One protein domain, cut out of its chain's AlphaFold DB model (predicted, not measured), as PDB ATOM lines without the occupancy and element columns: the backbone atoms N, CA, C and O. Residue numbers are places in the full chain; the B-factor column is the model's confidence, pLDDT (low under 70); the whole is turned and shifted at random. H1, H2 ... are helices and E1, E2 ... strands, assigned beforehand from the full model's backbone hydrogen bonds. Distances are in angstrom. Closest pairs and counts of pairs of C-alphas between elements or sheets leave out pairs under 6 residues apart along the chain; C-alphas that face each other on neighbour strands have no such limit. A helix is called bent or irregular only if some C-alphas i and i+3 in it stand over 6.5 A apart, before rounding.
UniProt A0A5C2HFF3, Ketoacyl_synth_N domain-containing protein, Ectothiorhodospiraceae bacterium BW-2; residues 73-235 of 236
ATOM      1  N   PRO A  73     -26.108 -27.202 -13.272       92.06
ATOM      2  CA  PRO A  73     -25.040 -26.902 -12.332       92.06
ATOM      3  C   PRO A  73     -24.900 -25.387 -12.143       92.06
ATOM      4  O   PRO A  73     -24.873 -24.624 -13.109       92.06
ATOM      5  N   PHE A  74     -24.747 -24.962 -10.891       93.81
ATOM      6  CA  PHE A  74     -24.485 -23.572 -10.531       93.81
ATOM      7  C   PHE A  74     -23.192 -23.473  -9.721       93.81
ATOM      8  O   PHE A  74     -23.077 -24.078  -8.655       93.81
ATOM      9  N   ASP A  75     -22.227 -22.691 -10.214       92.50
ATOM     10  CA  ASP A  75     -20.997 -22.383  -9.483       92.50
ATOM     11  C   ASP A  75     -21.132 -21.023  -8.766       92.50
ATOM     12  O   ASP A  75     -21.065 -19.973  -9.410       92.50
ATOM     13  N   PRO A  76     -21.300 -20.992  -7.430       93.12
ATOM     14  CA  PRO A  76     -21.430 -19.739  -6.692       93.12
ATOM     15  C   PRO A  76     -20.169 -18.869  -6.743       93.12
ATOM     16  O   PRO A  76     -20.278 -17.643  -6.648       93.12
ATOM     17  N   ILE A  77     -18.981 -19.462  -6.908       92.06
ATOM     18  CA  ILE A  77     -17.712 -18.722  -6.934       92.06
ATOM     19  C   ILE A  77     -17.659 -17.837  -8.178       92.06
ATOM     20  O   ILE A  77     -17.256 -16.674  -8.089       92.06
ATOM     21  N   GLU A  78     -18.145 -18.347  -9.306       92.94
ATOM     22  CA  GLU A  78     -18.209 -17.612 -10.566       92.94
ATOM     23  C   GLU A  78     -19.028 -16.316 -10.453       92.94
ATOM     24  O   GLU A  78     -18.663 -15.289 -11.025       92.94
ATOM     25  N   PHE A  79     -20.088 -16.325  -9.643       94.50
ATOM     26  CA  PHE A  79     -20.933 -15.154  -9.393       94.50
ATOM     27  C   PHE A  79     -20.549 -14.397  -8.114       94.50
ATOM     28  O   PHE A  79     -21.298 -13.532  -7.641       94.50
ATOM     29  N   SER A  80     -19.388 -14.697  -7.518       93.06
ATOM     30  CA  SER A  80     -18.946 -14.105  -6.247       93.06
ATOM     31  C   SER A  80     -20.038 -14.189  -5.169       93.06
ATOM     32  O   SER A  80     -20.352 -13.202  -4.491       93.06
ATOM     33  N   MET A  81     -20.712 -15.334  -5.088       93.69
ATOM     34  CA  MET A  81     -21.753 -15.632  -4.112       93.69
ATOM     35  C   MET A  81     -21.172 -16.520  -3.005       93.69
ATOM     36  O   MET A  81     -20.571 -17.552  -3.295       93.69
ATOM     37  N   PRO A  82     -21.334 -16.150  -1.726       90.38
ATOM     38  CA  PRO A  82     -20.994 -17.036  -0.620       90.38
ATOM     39  C   PRO A  82     -21.821 -18.333  -0.675       90.38
ATOM     40  O   PRO A  82     -23.038 -18.248  -0.864       90.38
ATOM     41  N   PRO A  83     -21.234 -19.525  -0.456       86.00
ATOM     42  CA  PRO A  83     -21.971 -20.793  -0.513       86.00
ATOM     43  C   PRO A  83     -23.183 -20.859   0.430       86.00
ATOM     44  O   PRO A  83     -24.220 -21.405   0.075       86.00
ATOM     45  N   ASN A  84     -23.086 -20.240   1.610       84.31
ATOM     46  CA  ASN A  84     -24.169 -20.190   2.600       84.31
ATOM     47  C   ASN A  84     -25.360 -19.303   2.184       84.31
ATOM     48  O   ASN A  84     -26.394 -19.332   2.842       84.31
ATOM     49  N   SER A  85     -25.225 -18.507   1.118       88.56
ATOM     50  CA  SER A  85     -26.316 -17.683   0.586       88.56
ATOM     51  C   SER A  85     -27.222 -18.444  -0.383       88.56
ATOM     52  O   SER A  85     -28.333 -17.988  -0.643       88.56
ATOM     53  N   LEU A  86     -26.782 -19.602  -0.892       90.12
ATOM     54  CA  LEU A  86     -27.515 -20.369  -1.902       90.12
ATOM     55  C   LEU A  86     -28.836 -20.915  -1.374       90.12
ATOM     56  O   LEU A  86     -29.864 -20.719  -2.003       90.12
ATOM     57  N   THR A  87     -28.829 -21.504  -0.179       88.94
ATOM     58  CA  THR A  87     -30.046 -22.023   0.473       88.94
ATOM     59  C   THR A  87     -31.045 -20.924   0.832       88.94
ATOM     60  O   THR A  87     -32.183 -21.210   1.180       88.94
ATOM     61  N   ALA A  88     -30.606 -19.666   0.791       92.00
ATOM     62  CA  ALA A  88     -31.416 -18.491   1.047       92.00
ATOM     63  C   ALA A  88     -31.664 -17.665  -0.226       92.00
ATOM     64  O   ALA A  88     -32.089 -16.521  -0.103       92.00
ATOM     65  N   THR A  89     -31.373 -18.194  -1.420       94.06
ATOM     66  CA  THR A  89     -31.582 -17.523  -2.711       94.06
ATOM     67  C   THR A  89     -32.551 -18.338  -3.553       94.06
ATOM     68  O   THR A  89     -32.318 -19.517  -3.781       94.06
ATOM     69  N   ASP A  90     -33.610 -17.697  -4.041       94.81
ATOM     70  CA  ASP A  90     -34.601 -18.353  -4.889       94.81
ATOM     71  C   ASP A  90     -34.000 -18.884  -6.200       94.81
ATOM     72  O   ASP A  90     -33.179 -18.214  -6.845       94.81
ATOM     73  N   THR A  91     -34.446 -20.073  -6.609       93.50
ATOM     74  CA  THR A  91     -33.998 -20.777  -7.817       93.50
ATOM     75  C   THR A  91     -34.109 -19.898  -9.063       93.50
ATOM     76  O   THR A  91     -33.184 -19.851  -9.879       93.50
ATOM     77  N   ASN A  92     -35.167 -19.090  -9.176       94.25
ATOM     78  CA  ASN A  92     -35.382 -18.192 -10.307       94.25
ATOM     79  C   ASN A  92     -34.282 -17.117 -10.411       94.25
ATOM     80  O   ASN A  92     -33.865 -16.740 -11.508       94.25
ATOM     81  N   GLN A  93     -33.752 -16.648  -9.273       95.69
ATOM     82  CA  GLN A  93     -32.631 -15.698  -9.249       95.69
ATOM     83  C   GLN A  93     -31.324 -16.348  -9.733       95.69
ATOM     84  O   GLN A  93     -30.518 -15.681 -10.386       95.69
ATOM     85  N   LEU A  94     -31.108 -17.632  -9.427       95.62
ATOM     86  CA  LEU A  94     -29.924 -18.383  -9.857       95.62
ATOM     87  C   LEU A  94     -29.984 -18.711 -11.354       95.62
ATOM     88  O   LEU A  94     -29.022 -18.461 -12.079       95.62
ATOM     89  N   LEU A  95     -31.126 -19.192 -11.846       95.94
ATOM     90  CA  LEU A  95     -31.314 -19.523 -13.262       95.94
ATOM     91  C   LEU A  95     -31.206 -18.283 -14.161       95.94
ATOM     92  O   LEU A  95     -30.560 -18.336 -15.211       95.94
ATOM     93  N   ALA A  96     -31.739 -17.139 -13.722       96.75
ATOM     94  CA  ALA A  96     -31.592 -15.877 -14.444       96.75
ATOM     95  C   ALA A  96     -30.120 -15.444 -14.584       96.75
ATOM     96  O   ALA A  96     -29.736 -14.920 -15.632       96.75
ATOM     97  N   LEU A  97     -29.275 -15.693 -13.572       97.12
ATOM     98  CA  LEU A  97     -27.830 -15.433 -13.650       97.12
ATOM     99  C   LEU A  97     -27.152 -16.287 -14.720       97.12
ATOM    100  O   LEU A  97     -26.369 -15.754 -15.510       97.12
ATOM    101  N   ILE A  98     -27.473 -17.581 -14.770       96.69
ATOM    102  CA  ILE A  98     -26.936 -18.507 -15.777       96.69
ATOM    103  C   ILE A  98     -27.346 -18.043 -17.178       96.69
ATOM    104  O   ILE A  98     -26.488 -17.836 -18.040       96.69
ATOM    105  N   ALA A  99     -28.645 -17.811 -17.385       96.88
ATOM    106  CA  ALA A  99     -29.185 -17.428 -18.683       96.88
ATOM    107  C   ALA A  99     -28.614 -16.087 -19.174       96.88
ATOM    108  O   ALA A  99     -28.194 -15.984 -20.329       96.88
ATOM    109  N   ALA A 100     -28.545 -15.074 -18.302       97.25
ATOM    110  CA  ALA A 100     -28.025 -13.752 -18.644       97.25
ATOM    111  C   ALA A 100     -26.517 -13.762 -18.918       97.25
ATOM    112  O   ALA A 100     -26.054 -13.096 -19.847       97.25
ATOM    113  N   LYS A 101     -25.742 -14.532 -18.148       96.56
ATOM    114  CA  LYS A 101     -24.308 -14.706 -18.397       96.56
ATOM    115  C   LYS A 101     -24.065 -15.335 -19.764       96.56
ATOM    116  O   LYS A 101     -23.238 -14.827 -20.521       96.56
ATOM    117  N   GLU A 102     -24.794 -16.399 -20.092       95.75
ATOM    118  CA  GLU A 102     -24.680 -17.053 -21.395       95.75
ATOM    119  C   GLU A 102     -25.076 -16.108 -22.537       95.75
ATOM    120  O   GLU A 102     -24.357 -15.989 -23.529       95.75
ATOM    121  N   LEU A 103     -26.147 -15.333 -22.354       96.12
ATOM    122  CA  LEU A 103     -26.577 -14.318 -23.314       96.12
ATOM    123  C   LEU A 103     -25.488 -13.260 -23.570       96.12
ATOM    124  O   LEU A 103     -25.184 -12.928 -24.719       96.12
ATOM    125  N   LEU A 104     -24.858 -12.732 -22.515       96.06
ATOM    126  CA  LEU A 104     -23.760 -11.769 -22.658       96.06
ATOM    127  C   LEU A 104     -22.533 -12.405 -23.317       96.06
ATOM    128  O   LEU A 104     -21.878 -11.758 -24.139       96.06
ATOM    129  N   ARG A 105     -22.247 -13.676 -23.008       94.94
ATOM    130  CA  ARG A 105     -21.146 -14.436 -23.607       94.94
ATOM    131  C   ARG A 105     -21.311 -14.578 -25.116       94.94
ATOM    132  O   ARG A 105     -20.301 -14.515 -25.812       94.94
ATOM    133  N   THR A 106     -22.527 -14.742 -25.637       94.38
ATOM    134  CA  THR A 106     -22.786 -14.881 -27.083       94.38
ATOM    135  C   THR A 106     -23.007 -13.540 -27.800       94.38
ATOM    136  O   THR A 106     -22.925 -13.469 -29.027       94.38
ATOM    137  N   THR A 107     -23.208 -12.442 -27.064       96.38
ATOM    138  CA  THR A 107     -23.472 -11.119 -27.652       96.38
ATOM    139  C   THR A 107     -22.198 -10.463 -28.203       96.38
ATOM    140  O   THR A 107     -21.371  -9.912 -27.472       96.38
ATOM    141  N   ARG A 108     -22.058 -10.424 -29.534       94.19
ATOM    142  CA  ARG A 108     -20.862  -9.897 -30.228       94.19
ATOM    143  C   ARG A 108     -20.497  -8.451 -29.862       94.19
ATOM    144  O   ARG A 108     -19.316  -8.126 -29.779       94.19
ATOM    145  N   SER A 109     -21.475  -7.563 -29.679       91.94
ATOM    146  CA  SER A 109     -21.217  -6.158 -29.317       91.94
ATOM    147  C   SER A 109     -20.611  -6.016 -27.916       91.94
ATOM    148  O   SER A 109     -19.783  -5.129 -27.712       91.94
ATOM    149  N   VAL A 110     -20.954  -6.920 -26.994       93.69
ATOM    150  CA  VAL A 110     -20.368  -7.007 -25.649       93.69
ATOM    151  C   VAL A 110     -18.949  -7.574 -25.729       93.69
ATOM    152  O   VAL A 110     -18.018  -6.953 -25.224       93.69
ATOM    153  N   GLN A 111     -18.745  -8.676 -26.463       93.94
ATOM    154  CA  GLN A 111     -17.413  -9.268 -26.682       93.94
ATOM    155  C   GLN A 111     -16.413  -8.283 -27.310       93.94
ATOM    156  O   GLN A 111     -15.240  -8.252 -26.951       93.94
ATOM    157  N   GLN A 112     -16.880  -7.465 -28.258       94.38
ATOM    158  CA  GLN A 112     -16.070  -6.455 -28.944       94.38
ATOM    159  C   GLN A 112     -15.977  -5.127 -28.177       94.38
ATOM    160  O   GLN A 112     -15.453  -4.162 -28.731       94.38
ATOM    161  N   GLN A 113     -16.508  -5.054 -26.949       92.19
ATOM    162  CA  GLN A 113     -16.524  -3.852 -26.102       92.19
ATOM    163  C   GLN A 113     -17.120  -2.616 -26.802       92.19
ATOM    164  O   GLN A 113     -16.743  -1.477 -26.531       92.19
ATOM    165  N   LYS A 114     -18.068  -2.835 -27.720       93.25
ATOM    166  CA  LYS A 114     -18.778  -1.765 -28.439       93.25
ATOM    167  C   LYS A 114     -19.895  -1.145 -27.604       93.25
ATOM    168  O   LYS A 114     -20.329  -0.043 -27.914       93.25
ATOM    169  N   VAL A 115     -20.347  -1.850 -26.568       93.12
ATOM    170  CA  VAL A 115     -21.345  -1.388 -25.601       93.12
ATOM    171  C   VAL A 115     -20.708  -1.385 -24.218       93.12
ATOM    172  O   VAL A 115     -20.050  -2.350 -23.827       93.12
ATOM    173  N   LYS A 116     -20.888  -0.292 -23.474       95.00
ATOM    174  CA  LYS A 116     -20.432  -0.192 -22.083       95.00
ATOM    175  C   LYS A 116     -21.398  -0.962 -21.188       95.00
ATOM    176  O   LYS A 116     -22.600  -0.764 -21.313       95.00
ATOM    177  N   LEU A 117     -20.890  -1.748 -20.235       95.31
ATOM    178  CA  LEU A 117     -21.739  -2.485 -19.284       95.31
ATOM    179  C   LEU A 117     -22.690  -1.560 -18.501       95.31
ATOM    180  O   LEU A 117     -23.841  -1.911 -18.259       95.31
ATOM    181  N   ASN A 118     -22.255  -0.327 -18.209       96.00
ATOM    182  CA  ASN A 118     -23.101   0.687 -17.571       96.00
ATOM    183  C   ASN A 118     -24.320   1.118 -18.401       96.00
ATOM    184  O   ASN A 118     -25.231   1.713 -17.846       96.00
ATOM    185  N   ASN A 119     -24.345   0.822 -19.699       95.81
ATOM    186  CA  ASN A 119     -25.452   1.153 -20.594       95.81
ATOM    187  C   ASN A 119     -26.292  -0.082 -20.949       95.81
ATOM    188  O   ASN A 119     -27.158   0.011 -21.820       95.81
ATOM    189  N   ILE A 120     -26.034  -1.232 -20.318       98.19
ATOM    190  CA  ILE A 120     -26.825  -2.447 -20.510       98.19
ATOM    191  C   ILE A 120     -27.934  -2.476 -19.459       98.19
ATOM    192  O   ILE A 120     -27.644  -2.509 -18.263       98.19
ATOM    193  N   GLY A 121     -29.188  -2.442 -19.903       98.12
ATOM    194  CA  GLY A 121     -30.357  -2.635 -19.046       98.12
ATOM    195  C   GLY A 121     -30.762  -4.106 -18.934       98.12
ATOM    196  O   GLY A 121     -30.372  -4.939 -19.755       98.12
ATOM    197  N   ILE A 122     -31.581  -4.429 -17.939       98.50
ATOM    198  CA  ILE A 122     -32.220  -5.735 -17.790       98.50
ATOM    199  C   ILE A 122     -33.670  -5.592 -17.331       98.50
ATOM    200  O   ILE A 122     -33.963  -5.025 -16.283       98.50
ATOM    201  N   ILE A 123     -34.594  -6.142 -18.110       98.38
ATOM    202  CA  ILE A 123     -36.024  -6.089 -17.818       98.38
ATOM    203  C   ILE A 123     -36.594  -7.482 -18.019       98.38
ATOM    204  O   ILE A 123     -36.637  -7.970 -19.148       98.38
ATOM    205  N   LEU A 124     -37.030  -8.124 -16.936       98.19
ATOM    206  CA  LEU A 124     -37.514  -9.505 -16.968       98.19
ATOM    207  C   LEU A 124     -38.990  -9.603 -16.587       98.19
ATOM    208  O   LEU A 124     -39.455  -8.951 -15.655       98.19
ATOM    209  N   GLY A 125     -39.718 -10.470 -17.278       97.75
ATOM    210  CA  GLY A 125     -41.027 -10.930 -16.847       97.75
ATOM    211  C   GLY A 125     -40.872 -11.946 -15.723       97.75
ATOM    212  O   GLY A 125     -40.333 -13.024 -15.963       97.75
ATOM    213  N   VAL A 126     -41.332 -11.618 -14.519       95.69
ATOM    214  CA  VAL A 126     -41.259 -12.507 -13.351       95.69
ATOM    215  C   VAL A 126     -42.588 -12.414 -12.621       95.69
ATOM    216  O   VAL A 126     -42.948 -11.336 -12.149       95.69
ATOM    217  N   ALA A 127     -43.310 -13.529 -12.550       87.31
ATOM    218  CA  ALA A 127     -44.565 -13.590 -11.813       87.31
ATOM    219  C   ALA A 127     -44.323 -13.452 -10.298       87.31
ATOM    220  O   ALA A 127     -43.271 -13.836  -9.773       87.31
ATOM    221  N   ALA A 128     -45.297 -12.888  -9.588       78.12
ATOM    222  CA  ALA A 128     -45.332 -12.930  -8.133       78.12
ATOM    223  C   ALA A 128     -45.468 -14.376  -7.616       78.12
ATOM    224  O   ALA A 128     -46.076 -15.215  -8.273       78.12
ATOM    225  N   GLY A 129     -44.946 -14.634  -6.411       75.31
ATOM    226  CA  GLY A 129     -44.954 -15.971  -5.801       75.31
ATOM    227  C   GLY A 129     -43.697 -16.762  -6.150       75.31
ATOM    228  O   GLY A 129     -43.743 -17.712  -6.915       75.31
ATOM    229  N   SER A 130     -42.552 -16.321  -5.624       84.62
ATOM    230  CA  SER A 130     -41.306 -17.081  -5.729       84.62
ATOM    231  C   SER A 130     -41.354 -18.305  -4.803       84.62
ATOM    232  O   SER A 130     -41.975 -18.247  -3.737       84.62
ATOM    233  N   GLU A 131     -40.675 -19.389  -5.182       90.50
ATOM    234  CA  GLU A 131     -40.567 -20.621  -4.387       90.50
ATOM    235  C   GLU A 131     -40.113 -20.296  -2.957       90.50
ATOM    236  O   GLU A 131     -40.736 -20.690  -1.966       90.50
ATOM    237  N   MET A 132     -39.068 -19.476  -2.831       92.00
ATOM    238  CA  MET A 132     -38.532 -19.085  -1.532       92.00
ATOM    239  C   MET A 132     -39.542 -18.277  -0.702       92.00
ATOM    240  O   MET A 132     -39.601 -18.429   0.521       92.00
ATOM    241  N   GLN A 133     -40.355 -17.421  -1.332       93.12
ATOM    242  CA  GLN A 133     -41.401 -16.679  -0.624       93.12
ATOM    243  C   GLN A 133     -42.469 -17.625  -0.063       93.12
ATOM    244  O   GLN A 133     -42.901 -17.432   1.076       93.12
ATOM    245  N   GLU A 134     -42.872 -18.644  -0.821       92.25
ATOM    246  CA  GLU A 134     -43.856 -19.639  -0.383       92.25
ATOM    247  C   GLU A 134     -43.327 -20.483   0.780       92.25
ATOM    248  O   GLU A 134     -43.997 -20.601   1.811       92.25
ATOM    249  N   LEU A 135     -42.087 -20.970   0.681       92.62
ATOM    250  CA  LEU A 135     -41.430 -21.723   1.753       92.62
ATOM    251  C   LEU A 135     -41.324 -20.898   3.044       92.62
ATOM    252  O   LEU A 135     -41.608 -21.396   4.137       92.62
ATOM    253  N   MET A 136     -40.956 -19.617   2.946       93.50
ATOM    254  CA  MET A 136     -40.875 -18.740   4.121       93.50
ATOM    255  C   MET A 136     -42.254 -18.417   4.701       93.50
ATOM    256  O   MET A 136     -42.416 -18.409   5.924       93.50
ATOM    257  N   ALA A 137     -43.257 -18.190   3.849       93.44
ATOM    258  CA  ALA A 137     -44.632 -17.962   4.278       93.44
ATOM    259  C   ALA A 137     -45.217 -19.186   4.998       93.44
ATOM    260  O   ALA A 137     -45.929 -19.020   5.992       93.44
ATOM    261  N   ALA A 138     -44.881 -20.398   4.549       93.12
ATOM    262  CA  ALA A 138     -45.244 -21.641   5.217       93.12
ATOM    263  C   ALA A 138     -44.528 -21.780   6.571       93.12
ATOM    264  O   ALA A 138     -45.183 -22.034   7.583       93.12
ATOM    265  N   LYS A 139     -43.214 -21.521   6.634       93.25
ATOM    266  CA  LYS A 139     -42.409 -21.644   7.866       93.25
ATOM    267  C   LYS A 139     -42.947 -20.793   9.025       93.25
ATOM    268  O   LYS A 139     -42.927 -21.230  10.175       93.25
ATOM    269  N   ILE A 140     -43.484 -19.600   8.748       93.50
ATOM    270  CA  ILE A 140     -44.048 -18.714   9.787       93.50
ATOM    271  C   ILE A 140     -45.434 -19.148  10.300       93.50
ATOM    272  O   ILE A 140     -45.925 -18.569  11.270       93.50
ATOM    273  N   GLN A 141     -46.060 -20.181   9.721       96.06
ATOM    274  CA  GLN A 141     -47.372 -20.691  10.158       96.06
ATOM    275  C   GLN A 141     -47.316 -21.566  11.419       96.06
ATOM    276  O   GLN A 141     -48.351 -22.077  11.855       96.06
ATOM    277  N   LYS A 142     -46.157 -21.674  12.086       95.25
ATOM    278  CA  LYS A 142     -46.004 -22.366  13.378       95.25
ATOM    279  C   LYS A 142     -47.135 -22.079  14.380       95.25
ATOM    280  O   LYS A 142     -47.645 -23.035  14.966       95.25
ATOM    281  N   PRO A 143     -47.593 -20.826  14.594       97.00
ATOM    282  CA  PRO A 143     -48.686 -20.556  15.529       97.00
ATOM    283  C   PRO A 143     -50.009 -21.238  15.153       97.00
ATOM    284  O   PRO A 143     -50.743 -21.663  16.047       97.00
ATOM    285  N   VAL A 144     -50.300 -21.382  13.855       97.56
ATOM    286  CA  VAL A 144     -51.499 -22.074  13.355       97.56
ATOM    287  C   VAL A 144     -51.401 -23.567  13.648       97.56
ATOM    288  O   VAL A 144     -52.328 -24.131  14.226       97.56
ATOM    289  N   TRP A 145     -50.257 -24.189  13.352       97.06
ATOM    290  CA  TRP A 145     -50.030 -25.608  13.651       97.06
ATOM    291  C   TRP A 145     -50.165 -25.889  15.147       97.06
ATOM    292  O   TRP A 145     -50.889 -26.798  15.544       97.06
ATOM    293  N   ARG A 146     -49.546 -25.057  15.999       97.81
ATOM    294  CA  ARG A 146     -49.670 -25.177  17.462       97.81
ATOM    295  C   ARG A 146     -51.115 -25.094  17.926       97.81
ATOM    296  O   ARG A 146     -51.515 -25.874  18.782       97.81
ATOM    297  N   LYS A 147     -51.877 -24.129  17.401       98.00
ATOM    298  CA  LYS A 147     -53.286 -23.944  17.758       98.00
ATOM    299  C   LYS A 147     -54.077 -25.222  17.477       98.00
ATOM    300  O   LYS A 147     -54.734 -25.717  18.383       98.00
ATOM    301  N   VAL A 148     -53.953 -25.771  16.269       98.06
ATOM    302  CA  VAL A 148     -54.658 -26.999  15.879       98.06
ATOM    303  C   VAL A 148     -54.224 -28.174  16.757       98.06
ATOM    304  O   VAL A 148     -55.065 -28.845  17.335       98.06
ATOM    305  N   LEU A 149     -52.922 -28.393  16.959       98.06
ATOM    306  CA  LEU A 149     -52.444 -29.517  17.778       98.06
ATOM    307  C   LEU A 149     -52.924 -29.442  19.244       98.06
ATOM    308  O   LEU A 149     -53.207 -30.475  19.847       98.06
ATOM    309  N   ARG A 150     -53.087 -28.234  19.804       97.94
ATOM    310  CA  ARG A 150     -53.709 -28.032  21.128       97.94
ATOM    311  C   ARG A 150     -55.182 -28.419  21.144       97.94
ATOM    312  O   ARG A 150     -55.633 -29.015  22.116       97.94
ATOM    313  N   GLU A 151     -55.928 -28.087  20.092       98.06
ATOM    314  CA  GLU A 151     -57.348 -28.450  19.955       98.06
ATOM    315  C   GLU A 151     -57.541 -29.975  19.892       98.06
ATOM    316  O   GLU A 151     -58.533 -30.487  20.402       98.06
ATOM    317  N   TYR A 152     -56.554 -30.703  19.361       97.50
ATOM    318  CA  TYR A 152     -56.499 -32.170  19.396       97.50
ATOM    319  C   TYR A 152     -55.992 -32.751  20.732       97.50
ATOM    320  O   TYR A 152     -55.948 -33.969  20.889       97.50
ATOM    321  N   GLY A 153     -55.638 -31.908  21.709       97.50
ATOM    322  CA  GLY A 153     -55.281 -32.328  23.067       97.50
ATOM    323  C   GLY A 153     -53.845 -32.826  23.255       97.50
ATOM    324  O   GLY A 153     -53.573 -33.473  24.265       97.50
ATOM    325  N   LEU A 154     -52.926 -32.543  22.322       98.19
ATOM    326  CA  LEU A 154     -51.516 -32.928  22.465       98.19
ATOM    327  C   LEU A 154     -50.826 -32.139  23.592       98.19
ATOM    328  O   LEU A 154     -51.119 -30.961  23.814       98.19
ATOM    329  N   ALA A 155     -49.862 -32.764  24.275       98.00
ATOM    330  CA  ALA A 155     -49.069 -32.083  25.296       98.00
ATOM    331  C   ALA A 155     -48.121 -31.044  24.667       98.00
ATOM    332  O   ALA A 155     -47.560 -31.274  23.596       98.00
ATOM    333  N   GLU A 156     -47.852 -29.921  25.349       97.62
ATOM    334  CA  GLU A 156     -46.987 -28.852  24.805       97.62
ATOM    335  C   GLU A 156     -45.597 -29.352  24.379       97.62
ATOM    336  O   GLU A 156     -45.064 -28.886  23.376       97.62
ATOM    337  N   SER A 157     -45.029 -30.337  25.082       97.56
ATOM    338  CA  SER A 157     -43.745 -30.944  24.710       97.56
ATOM    339  C   SER A 157     -43.796 -31.684  23.371       97.56
ATOM    340  O   SER A 157     -42.826 -31.647  22.613       97.56
ATOM    341  N   GLU A 158     -44.913 -32.349  23.071       97.81
ATOM    342  CA  GLU A 158     -45.137 -33.044  21.799       97.81
ATOM    343  C   GLU A 158     -45.373 -32.032  20.678       97.81
ATOM    344  O   GLU A 158     -44.765 -32.132  19.616       97.81
ATOM    345  N   ILE A 159     -46.168 -30.992  20.945       98.12
ATOM    346  CA  ILE A 159     -46.397 -29.880  20.013       98.12
ATOM    347  C   ILE A 159     -45.076 -29.190  19.659       98.12
ATOM    348  O   ILE A 159     -44.789 -28.952  18.485       98.12
ATOM    349  N   ASP A 160     -44.239 -28.895  20.654       97.31
ATOM    350  CA  ASP A 160     -42.910 -28.316  20.452       97.31
ATOM    351  C   ASP A 160     -42.006 -29.228  19.625       97.31
ATOM    352  O   ASP A 160     -41.185 -28.739  18.846       97.31
ATOM    353  N   HIS A 161     -42.101 -30.543  19.811       97.38
ATOM    354  CA  HIS A 161     -41.336 -31.507  19.030       97.38
ATOM    355  C   HIS A 161     -41.793 -31.526  17.564       97.38
ATOM    356  O   HIS A 161     -40.963 -31.321  16.678       97.38
ATOM    357  N   ILE A 162     -43.100 -31.663  17.319       97.75
ATOM    358  CA  ILE A 162     -43.700 -31.701  15.977       97.75
ATOM    359  C   ILE A 162     -43.412 -30.404  15.219       97.75
ATOM    360  O   ILE A 162     -42.854 -30.440  14.125       97.75
ATOM    361  N   CYS A 163     -43.718 -29.242  15.806       96.88
ATOM    362  CA  CYS A 163     -43.507 -27.961  15.132       96.88
ATOM    363  C   CYS A 163     -42.029 -27.705  14.810       96.88
ATOM    364  O   CYS A 163     -41.735 -27.168  13.749       96.88
ATOM    365  N   ARG A 164     -41.095 -28.090  15.694       95.06
ATOM    366  CA  ARG A 164     -39.655 -27.965  15.406       95.06
ATOM    367  C   ARG A 164     -39.206 -28.885  14.279       95.06
ATOM    368  O   ARG A 164     -38.260 -28.537  13.584       95.06
ATOM    369  N   HIS A 165     -39.822 -30.056  14.134       96.06
ATOM    370  CA  HIS A 165     -39.513 -30.956  13.031       96.06
ATOM    371  C   HIS A 165     -40.015 -30.370  11.708       96.06
ATOM    372  O   HIS A 165     -39.215 -30.202  10.802       96.06
ATOM    373  N   ILE A 166     -41.272 -29.908  11.659       95.75
ATOM    374  CA  ILE A 166     -41.839 -29.225  10.483       95.75
ATOM    375  C   ILE A 166     -40.980 -28.019  10.071       95.75
ATOM    376  O   ILE A 166     -40.671 -27.850   8.901       95.75
ATOM    377  N   GLU A 167     -40.551 -27.182  11.020       93.94
ATOM    378  CA  GLU A 167     -39.718 -26.007  10.721       93.94
ATOM    379  C   GLU A 167     -38.375 -26.347  10.059       93.94
ATOM    380  O   GLU A 167     -37.853 -25.507   9.321       93.94
ATOM    381  N   ARG A 168     -37.808 -27.531  10.329       93.19
ATOM    382  CA  ARG A 168     -36.518 -27.978   9.776       93.19
ATOM    383  C   ARG A 168     -36.607 -28.425   8.321       93.19
ATOM    384  O   ARG A 168     -35.579 -28.425   7.657       93.19
ATOM    385  N   GLU A 169     -37.806 -28.739   7.838       92.44
ATOM    386  CA  GLU A 169     -38.040 -29.072   6.429       92.44
ATOM    387  C   GLU A 169     -37.978 -27.830   5.520       92.44
ATOM    388  O   GLU A 169     -37.894 -27.950   4.304       92.44
ATOM    389  N   TYR A 170     -37.979 -26.622   6.097       92.94
ATOM    390  CA  TYR A 170     -37.849 -25.362   5.361       92.94
ATOM    391  C   TYR A 170     -36.454 -24.752   5.536       92.94
ATOM    392  O   TYR A 170     -35.894 -24.844   6.636       92.94
ATOM    393  N   PRO A 171     -35.941 -24.000   4.541       90.94
ATOM    394  CA  PRO A 171     -34.681 -23.274   4.666       90.94
ATOM    395  C   PRO A 171     -34.615 -22.381   5.911       90.94
ATOM    396  O   PRO A 171     -35.633 -21.883   6.409       90.94
ATOM    397  N   ASP A 172     -33.412 -22.167   6.435       91.31
ATOM    398  CA  ASP A 172     -33.210 -21.269   7.568       91.31
ATOM    399  C   ASP A 172     -33.402 -19.804   7.168       91.31
ATOM    400  O   ASP A 172     -33.018 -19.360   6.083       91.31
ATOM    401  N   TRP A 173     -33.977 -19.029   8.089       91.56
ATOM    402  CA  TRP A 173     -34.057 -17.585   7.933       91.56
ATOM    403  C   TRP A 173     -32.705 -16.956   8.275       91.56
ATOM    404  O   TRP A 173     -32.239 -17.035   9.413       91.56
ATOM    405  N   THR A 174     -32.092 -16.298   7.299       92.31
ATOM    406  CA  THR A 174     -30.802 -15.607   7.419       92.31
ATOM    407  C   THR A 174     -30.924 -14.172   6.904       92.31
ATOM    408  O   THR A 174     -31.942 -13.797   6.318       92.31
ATOM    409  N   GLU A 175     -29.877 -13.355   7.052       91.56
ATOM    410  CA  GLU A 175     -29.841 -12.021   6.431       91.56
ATOM    411  C   GLU A 175     -30.003 -12.041   4.897       91.56
ATOM    412  O   GLU A 175     -30.462 -11.059   4.314       91.56
ATOM    413  N   ASN A 176     -29.678 -13.162   4.242       92.69
ATOM    414  CA  ASN A 176     -29.773 -13.317   2.789       92.69
ATOM    415  C   ASN A 176     -31.176 -13.719   2.318       92.69
ATOM    416  O   ASN A 176     -31.492 -13.533   1.144       92.69
ATOM    417  N   THR A 177     -32.026 -14.212   3.223       93.62
ATOM    418  CA  THR A 177     -33.363 -14.724   2.894       93.62
ATOM    419  C   THR A 177     -34.266 -13.635   2.331       93.62
ATOM    420  O   THR A 177     -34.961 -13.864   1.345       93.62
ATOM    421  N   PHE A 178     -34.235 -12.429   2.910       93.81
ATOM    422  CA  PHE A 178     -35.098 -11.342   2.450       93.81
ATOM    423  C   PHE A 178     -34.763 -10.894   1.014       93.81
ATOM    424  O   PHE A 178     -35.662 -10.898   0.182       93.81
ATOM    425  N   PRO A 179     -33.503 -10.597   0.641       94.19
ATOM    426  CA  PRO A 179     -33.160 -10.396  -0.771       94.19
ATOM    427  C   PRO A 179     -33.449 -11.620  -1.653       94.19
ATOM    428  O   PRO A 179     -33.797 -11.480  -2.824       94.19
ATOM    429  N   GLY A 180     -33.283 -12.822  -1.107       93.75
ATOM    430  CA  GLY A 180     -33.463 -14.070  -1.834       93.75
ATOM    431  C   GLY A 180     -34.895 -14.390  -2.236       93.75
ATOM    432  O   GLY A 180     -35.062 -15.074  -3.231       93.75
ATOM    433  N   LEU A 181     -35.907 -13.878  -1.530       92.62
ATOM    434  CA  LEU A 181     -37.319 -14.147  -1.841       92.62
ATOM    435  C   LEU A 181     -37.982 -13.101  -2.751       92.62
ATOM    436  O   LEU A 181     -39.075 -13.333  -3.261       92.62
ATOM    437  N   LEU A 182     -37.355 -11.942  -2.966       93.81
ATOM    438  CA  LEU A 182     -37.975 -10.831  -3.692       93.81
ATOM    439  C   LEU A 182     -37.896 -11.008  -5.217       93.81
ATOM    440  O   LEU A 182     -36.807 -11.107  -5.783       93.81
ATOM    441  N   SER A 183     -39.034 -10.931  -5.914       93.56
ATOM    442  CA  SER A 183     -39.083 -11.081  -7.380       93.56
ATOM    443  C   SER A 183     -38.280 -10.013  -8.132       93.56
ATOM    444  O   SER A 183     -37.621 -10.318  -9.122       93.56
ATOM    445  N   ASN A 184     -38.259  -8.758  -7.663       93.75
ATOM    446  CA  ASN A 184     -37.465  -7.701  -8.307       93.75
ATOM    447  C   ASN A 184     -35.948  -7.953  -8.226       93.75
ATOM    448  O   ASN A 184     -35.197  -7.465  -9.074       93.75
ATOM    449  N   VAL A 185     -35.494  -8.744  -7.248       96.00
ATOM    450  CA  VAL A 185     -34.085  -9.116  -7.096       96.00
ATOM    451  C   VAL A 185     -33.650 -10.118  -8.169       96.00
ATOM    452  O   VAL A 185     -32.456 -10.219  -8.411       96.00
ATOM    453  N   VAL A 186     -34.555 -10.765  -8.914       97.00
ATOM    454  CA  VAL A 186     -34.173 -11.577 -10.090       97.00
ATOM    455  C   VAL A 186     -33.392 -10.725 -11.101       97.00
ATOM    456  O   VAL A 186     -32.246 -11.035 -11.419       97.00
ATOM    457  N   ALA A 187     -33.951  -9.590 -11.536       97.44
ATOM    458  CA  ALA A 187     -33.249  -8.659 -12.424       97.44
ATOM    459  C   ALA A 187     -32.100  -7.927 -11.701       97.44
ATOM    460  O   ALA A 187     -31.004  -7.787 -12.247       97.44
ATOM    461  N   GLY A 188     -32.325  -7.500 -10.453       97.38
ATOM    462  CA  GLY A 188     -31.333  -6.751  -9.675       97.38
ATOM    463  C   GLY A 188     -30.059  -7.544  -9.365       97.38
ATOM    464  O   GLY A 188     -28.959  -6.996  -9.416       97.38
ATOM    465  N   ARG A 189     -30.173  -8.849  -9.093       97.00
ATOM    466  CA  ARG A 189     -29.027  -9.726  -8.832       97.00
ATOM    467  C   ARG A 189     -28.211  -9.944 -10.093       97.00
ATOM    468  O   ARG A 189     -26.989  -9.872 -10.019       97.00
ATOM    469  N   VAL A 190     -28.857 -10.131 -11.244       97.88
ATOM    470  CA  VAL A 190     -28.157 -10.194 -12.534       97.88
ATOM    471  C   VAL A 190     -27.407  -8.893 -12.804       97.88
ATOM    472  O   VAL A 190     -26.210  -8.934 -13.087       97.88
ATOM    473  N   ALA A 191     -28.066  -7.742 -12.642       98.12
ATOM    474  CA  ALA A 191     -27.420  -6.444 -12.815       98.12
ATOM    475  C   ALA A 191     -26.214  -6.276 -11.877       98.12
ATOM    476  O   ALA A 191     -25.133  -5.892 -12.317       98.12
ATOM    477  N   ASN A 192     -26.358  -6.641 -10.600       97.38
ATOM    478  CA  ASN A 192     -25.282  -6.558  -9.617       97.38
ATOM    479  C   ASN A 192     -24.105  -7.490  -9.943       97.38
ATOM    480  O   ASN A 192     -22.957  -7.049  -9.935       97.38
ATOM    481  N   LYS A 193     -24.372  -8.768 -10.233       97.00
ATOM    482  CA  LYS A 193     -23.325  -9.783 -10.424       97.00
ATOM    483  C   LYS A 193     -22.619  -9.686 -11.767       97.00
ATOM    484  O   LYS A 193     -21.442 -10.022 -11.843       97.00
ATOM    485  N   LEU A 194     -23.303  -9.201 -12.800       96.81
ATOM    486  CA  LEU A 194     -22.729  -8.995 -14.132       96.81
ATOM    487  C   LEU A 194     -22.312  -7.533 -14.379       96.81
ATOM    488  O   LEU A 194     -21.906  -7.193 -15.488       96.81
ATOM    489  N   ASN A 195     -22.374  -6.685 -13.343       96.56
ATOM    490  CA  ASN A 195     -21.976  -5.276 -13.367       96.56
ATOM    491  C   ASN A 195     -22.678  -4.459 -14.474       96.56
ATOM    492  O   ASN A 195     -22.043  -3.710 -15.218       96.56
ATOM    493  N   LEU A 196     -23.994  -4.632 -14.600       97.75
ATOM    494  CA  LEU A 196     -24.836  -3.908 -15.551       97.75
ATOM    495  C   LEU A 196     -25.371  -2.637 -14.885       97.75
ATOM    496  O   LEU A 196     -25.975  -2.706 -13.816       97.75
ATOM    497  N   GLY A 197     -25.138  -1.481 -15.506       96.81
ATOM    498  CA  GLY A 197     -25.494  -0.178 -14.922       96.81
ATOM    499  C   GLY A 197     -26.726   0.493 -15.524       96.81
ATOM    500  O   GLY A 197     -27.061   1.599 -15.103       96.81
ATOM    501  N   GLY A 198     -27.385  -0.140 -16.500       96.44
ATOM    502  CA  GLY A 198     -28.630   0.362 -17.071       96.44
ATOM    503  C   GLY A 198     -29.830   0.145 -16.145       96.44
ATOM    504  O   GLY A 198     -29.702  -0.282 -14.994       96.44
ATOM    505  N   CYS A 199     -31.030   0.426 -16.658       96.31
ATOM    506  CA  CYS A 199     -32.263   0.168 -15.920       96.31
ATOM    507  C   CYS A 199     -32.368  -1.318 -15.536       96.31
ATOM    508  O   CYS A 199     -32.005  -2.197 -16.316       96.31
ATOM    509  N   ASN A 200     -32.845  -1.604 -14.324       97.31
ATOM    510  CA  ASN A 200     -33.135  -2.968 -13.896       97.31
ATOM    511  C   ASN A 200     -34.462  -3.019 -13.144       97.31
ATOM    512  O   ASN A 200     -34.658  -2.280 -12.181       97.31
ATOM    513  N   PHE A 201     -35.385  -3.854 -13.611       97.44
ATOM    514  CA  PHE A 201     -36.657  -4.111 -12.940       97.44
ATOM    515  C   PHE A 201     -37.319  -5.369 -13.503       97.44
ATOM    516  O   PHE A 201     -36.877  -5.943 -14.500       97.44
ATOM    517  N   VAL A 202     -38.393  -5.796 -12.845       97.19
ATOM    518  CA  VAL A 202     -39.249  -6.882 -13.319       97.19
ATOM    519  C   VAL A 202     -40.641  -6.362 -13.646       97.19
ATOM    520  O   VAL A 202     -41.082  -5.353 -13.094       97.19
ATOM    521  N   THR A 203     -41.334  -7.062 -14.533       96.56
ATOM    522  CA  THR A 203     -42.746  -6.830 -14.842       96.56
ATOM    523  C   THR A 203     -43.553  -8.078 -14.521       96.56
ATOM    524  O   THR A 203     -43.102  -9.180 -14.833       96.56
ATOM    525  N   ASP A 204     -44.757  -7.891 -13.986       95.19
ATOM    526  CA  ASP A 204     -45.728  -8.962 -13.775       95.19
ATOM    527  C   ASP A 204     -47.027  -8.613 -14.509       95.19
ATOM    528  O   ASP A 204     -47.732  -7.657 -14.177       95.19
ATOM    529  N   ALA A 205     -47.292  -9.375 -15.560       95.25
ATOM    530  CA  ALA A 205     -48.525  -9.374 -16.328       95.25
ATOM    531  C   ALA A 205     -49.015 -10.820 -16.526       95.25
ATOM    532  O   ALA A 205     -49.499 -11.173 -17.608       95.25
ATOM    533  N   ALA A 206     -48.832 -11.678 -15.511       92.81
ATOM    534  CA  ALA A 206     -49.097 -13.115 -15.581       92.81
ATOM    535  C   ALA A 206     -48.439 -13.750 -16.829       92.81
ATOM    536  O   ALA A 206     -47.252 -13.535 -17.088       92.81
ATOM    537  N   CYS A 207     -49.199 -14.478 -17.653       93.56
ATOM    538  CA  CYS A 207     -48.696 -15.130 -18.867       93.56
ATOM    539  C   CYS A 207     -48.100 -14.159 -19.906       93.56
ATOM    540  O   CYS A 207     -47.370 -14.588 -20.795       93.56
ATOM    541  N   ALA A 208     -48.395 -12.857 -19.817       95.88
ATOM    542  CA  ALA A 208     -47.873 -11.840 -20.729       95.88
ATOM    543  C   ALA A 208     -46.594 -11.152 -20.213       95.88
ATOM    544  O   ALA A 208     -46.093 -10.244 -20.875       95.88
ATOM    545  N   SER A 209     -46.052 -11.560 -19.060       96.62
ATOM    546  CA  SER A 209     -44.927 -10.875 -18.401       96.62
ATOM    547  C   SER A 209     -43.680 -10.759 -19.279       96.62
ATOM    548  O   SER A 209     -43.058  -9.702 -19.313       96.62
ATOM    549  N   SER A 210     -43.322 -11.806 -20.030       96.81
ATOM    550  CA  SER A 210     -42.161 -11.769 -20.934       96.81
ATOM    551  C   SER A 210     -42.350 -10.765 -22.074       96.81
ATOM    552  O   SER A 210     -41.431 -10.020 -22.410       96.81
ATOM    553  N   LEU A 211     -43.558 -10.680 -22.636       97.31
ATOM    554  CA  LEU A 211     -43.878  -9.719 -23.688       97.31
ATOM    555  C   LEU A 211     -43.976  -8.287 -23.143       97.31
ATOM    556  O   LEU A 211     -43.541  -7.348 -23.810       97.31
ATOM    557  N   ALA A 212     -44.498  -8.110 -21.927       97.69
ATOM    558  CA  ALA A 212     -44.513  -6.823 -21.239       97.69
ATOM    559  C   ALA A 212     -43.085  -6.308 -20.994       97.69
ATOM    560  O   ALA A 212     -42.792  -5.146 -21.288       97.69
ATOM    561  N   ALA A 213     -42.186  -7.187 -20.545       98.25
ATOM    562  CA  ALA A 213     -40.771  -6.887 -20.375       98.25
ATOM    563  C   ALA A 213     -40.107  -6.477 -21.699       98.25
ATOM    564  O   ALA A 213     -39.454  -5.432 -21.755       98.25
ATOM    565  N   ILE A 214     -40.348  -7.229 -22.783       97.94
ATOM    566  CA  ILE A 214     -39.838  -6.898 -24.124       97.94
ATOM    567  C   ILE A 214     -40.365  -5.535 -24.579       97.94
ATOM    568  O   ILE A 214     -39.598  -4.716 -25.079       97.94
ATOM    569  N   ASN A 215     -41.652  -5.246 -24.371       97.50
ATOM    570  CA  ASN A 215     -42.232  -3.959 -24.745       97.50
ATOM    571  C   ASN A 215     -41.563  -2.786 -24.003       97.50
ATOM    572  O   ASN A 215     -41.243  -1.767 -24.615       97.50
ATOM    573  N   MET A 216     -41.298  -2.938 -22.703       97.56
ATOM    574  CA  MET A 216     -40.554  -1.941 -21.924       97.56
ATOM    575  C   MET A 216     -39.101  -1.803 -22.402       97.56
ATOM    576  O   MET A 216     -38.610  -0.683 -22.538       97.56
ATOM    577  N   ALA A 217     -38.439  -2.908 -22.749       97.94
ATOM    578  CA  ALA A 217     -37.089  -2.897 -23.314       97.94
ATOM    579  C   ALA A 217     -37.017  -2.141 -24.647       97.94
ATOM    580  O   ALA A 217     -36.090  -1.360 -24.869       97.94
ATOM    581  N   MET A 218     -38.014  -2.310 -25.522       96.88
ATOM    582  CA  MET A 218     -38.089  -1.538 -26.764       96.88
ATOM    583  C   MET A 218     -38.205  -0.038 -26.490       96.88
ATOM    584  O   MET A 218     -37.538   0.744 -27.164       96.88
ATOM    585  N   HIS A 219     -39.011   0.377 -25.509       95.25
ATOM    586  CA  HIS A 219     -39.130   1.789 -25.140       95.25
ATOM    587  C   HIS A 219     -37.812   2.368 -24.619       95.25
ATOM    588  O   HIS A 219     -37.434   3.469 -25.016       95.25
ATOM    589  N   GLU A 220     -37.095   1.623 -23.783       95.94
ATOM    590  CA  GLU A 220     -35.789   2.027 -23.257       95.94
ATOM    591  C   GLU A 220     -34.745   2.232 -24.370       95.94
ATOM    592  O   GLU A 220     -34.049   3.252 -24.392       95.94
ATOM    593  N   LEU A 221     -34.703   1.322 -25.349       96.06
ATOM    594  CA  LEU A 221     -33.824   1.427 -26.520       96.06
ATOM    595  C   LEU A 221     -34.235   2.580 -27.451       96.06
ATOM    596  O   LEU A 221     -33.395   3.362 -27.889       96.06
ATOM    597  N   GLN A 222     -35.529   2.721 -27.751       95.06
ATOM    598  CA  GLN A 222     -36.033   3.753 -28.669       95.06
ATOM    599  C   GLN A 222     -35.880   5.174 -28.119       95.06
ATOM    600  O   GLN A 222     -35.737   6.116 -28.901       95.06
ATOM    601  N   ASN A 223     -35.903   5.331 -26.795       92.25
ATOM    602  CA  ASN A 223     -35.666   6.610 -26.130       92.25
ATOM    603  C   ASN A 223     -34.172   6.902 -25.909       92.25
ATOM    604  O   ASN A 223     -33.831   8.009 -25.495       92.25
ATOM    605  N   GLY A 224     -33.281   5.947 -26.203       91.38
ATOM    606  CA  GLY A 224     -31.838   6.104 -26.033       91.38
ATOM    607  C   GLY A 224     -31.387   6.135 -24.570       91.38
ATOM    608  O   GLY A 224     -30.340   6.704 -24.274       91.38
ATOM    609  N   HIS A 225     -32.169   5.558 -23.650       92.69
ATOM    610  CA  HIS A 225     -31.772   5.429 -22.242       92.69
ATOM    611  C   HIS A 225     -30.685   4.360 -22.049       92.69
ATOM    612  O   HIS A 225     -29.913   4.412 -21.093       92.69
ATOM    613  N   THR A 226     -30.618   3.390 -22.962       94.56
ATOM    614  CA  THR A 226     -29.691   2.257 -22.942       94.56
ATOM    615  C   THR A 226     -29.350   1.836 -24.371       94.56
ATOM    616  O   THR A 226     -30.140   2.032 -25.294       94.56
ATOM    617  N   ASP A 227     -28.155   1.267 -24.548       94.62
ATOM    618  CA  ASP A 227     -27.639   0.807 -25.844       94.62
ATOM    619  C   ASP A 227     -27.942  -0.683 -26.109       94.62
ATOM    620  O   ASP A 227     -27.802  -1.166 -27.235       94.62
ATOM    621  N   LEU A 228     -28.303  -1.434 -25.063       97.44
ATOM    622  CA  LEU A 228     -28.582  -2.869 -25.100       97.44
ATOM    623  C   LEU A 228     -29.438  -3.251 -23.888       97.44
ATOM    624  O   LEU A 228     -29.104  -2.890 -22.766       97.44
ATOM    625  N   VAL A 229     -30.485  -4.048 -24.086       98.19
ATOM    626  CA  VAL A 229     -31.331  -4.524 -22.984       98.19
ATOM    627  C   VAL A 229     -31.427  -6.043 -23.013       98.19
ATOM    628  O   VAL A 229     -31.734  -6.629 -24.049       98.19
ATOM    629  N   ILE A 230     -31.183  -6.679 -21.867       98.31
ATOM    630  CA  ILE A 230     -31.523  -8.081 -21.622       98.31
ATOM    631  C   ILE A 230     -33.016  -8.138 -21.307       98.31
ATOM    632  O   ILE A 230     -33.467  -7.494 -20.360       98.31
ATOM    633  N   SER A 231     -33.791  -8.898 -22.080       98.38
ATOM    634  CA  SER A 231     -35.219  -9.066 -21.811       98.38
ATOM    635  C   SER A 231     -35.722 -10.469 -22.120       98.38
ATOM    636  O   SER A 231     -35.169 -11.156 -22.974       98.38
ATOM    637  N   GLY A 232     -36.751 -10.897 -21.391       96.88
ATOM    638  CA  GLY A 232     -37.295 -12.251 -21.440       96.88
ATOM    639  C   GLY A 232     -38.256 -12.511 -20.284       96.88
ATOM    640  O   GLY A 232     -38.785 -11.572 -19.690       96.88
ATOM    641  N   GLY A 233     -38.479 -13.782 -19.956       94.88
ATOM    642  CA  GLY A 233     -39.274 -14.203 -18.805       94.88
ATOM    643  C   GLY A 233     -38.575 -15.302 -18.016       94.88
ATOM    644  O   GLY A 233     -37.749 -16.021 -18.574       94.88
ATOM    645  N   SER A 234     -38.902 -15.407 -16.733       91.00
ATOM    646  CA  SER A 234     -38.359 -16.421 -15.837       91.00
ATOM    647  C   SER A 234     -39.441 -16.869 -14.859       91.00
ATOM    648  O   SER A 234     -40.015 -16.041 -14.143       91.00
ATOM    649  N   MET A 235     -39.725 -18.166 -14.855       85.81
ATOM    650  CA  MET A 235     -40.686 -18.820 -13.973       85.81
ATOM    651  C   MET A 235     -40.014 -20.098 -13.460       85.81
ATOM    652  O   MET A 235     -39.513 -20.848 -14.304       85.81
TER     653      MET A 235
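Overview. This is residues 73 to 235 of the 236 residues of the protein "Ketoacyl_synth_N domain-containing protein" of Ectothiorhodospiraceae bacterium BW-2 (UniProt A0A5C2HFF3). A small parallel sheet, E2 E1 E3, is sandwiched between H9 on one face and H2 with H8 on the other, and from this body H4 leads to a helical hairpin, H5 and H6, that makes the far end of the long axis. H1 and H7 pack together at the junction, where H7 also touches H4. The printed part has 163 residues, with nine named helices and three named strands in the order H1 H2 H3 E1 H4 H5 H6 H7 H8 E2 H9 E3; it is mostly helix. It is loose, with a radius of gyration of the C-alphas of 20.2 A, and spans 69 by 34 by 22 A.

Arrangement. E1, residues 120 to 126, is the inner strand between the edge strands E2, residues 200 to 203, and E3, residues 228 to 234. E1 and E3 are parallel at 16 degrees, with N 123 and O 230 within hydrogen-bond range at 2.9 A; E2 and E1 are parallel at 25 degrees, with N 203 and O 124 at 2.9 A. H9, residues 209 to 222, is over E1 and E3 at a height over the sheet of 7.5 A; its closest C-alphas to E3 are Ser 210 and Gly 233, 4.3 A. E2, H9 and E3 form a split strand-helix-strand unit, parallel strands with E1 between them, its crossover right-handed. On the opposite face are H8, residues 184 to 193, height 8.4 A, and H2, residues 91 to 106, height 9.9 A, giving three layers, helices on both faces. H2 and H8 touch, closest at the C-alphas of Gln 93 and Val 186, 4.5 A, at a steep tilt of 46 degrees, the same way. H3, residues 108 to 111, and H2 only just touch, only at the corner, with 3 pairs of C-alphas within 8 A, through residues 104 to 105 of H2 alone; the closest are Leu 104 and Val 110, 6.6 A. H7, residues 177 to 181, touches H1, residues 83 to 88, closest at the C-alphas of Thr 177 and Ala 88, 4.6 A. H7 also touches H4, residues 131 to 139, closest at the C-alphas of Leu 181 and Gln 133, 5.0 A. H5, residues 142 to 151, and H6, residues 156 to 168, form a hairpin, closest at the C-alphas of Arg 146 and Ile 159, 6.3 A, at a shallow tilt of 34 degrees, only just short of steep. E1, the helices H4 to H8 and E2 form a strand-helix-strand unit, two parallel neighbour strands with helices between. Every O i to N i+4 pair is within range in H2, H4, H5, H6, H7 and H9; H8 has 5 of 6, H1 has 0 of 2 but 2 of 3 O i to N i+3 pairs, and H3 is too short for such a pair.

Along the chain. H1 begins at C-alpha 83, (-21.971, -20.793, -0.513), and is only just irregular, with C-alphas 84 and 87 6.51 A apart. H2 is 23.1 A long, H9 20.0 A, E3 19.1 A, E1 19.0 A and H6 18.3 A. H6 begins at C-alpha 156, (-46.987, -28.852, 24.805), and E3 ends at C-alpha 234, (-38.359, -16.421, -15.837).

Size, cuts and confidence. The two C-alphas farthest apart, those of Lys 114 and Gly 153, are 70.1 A apart. The printed part has no cut and no long link. Its mean pLDDT is 94.8, and no printed residue is under 70.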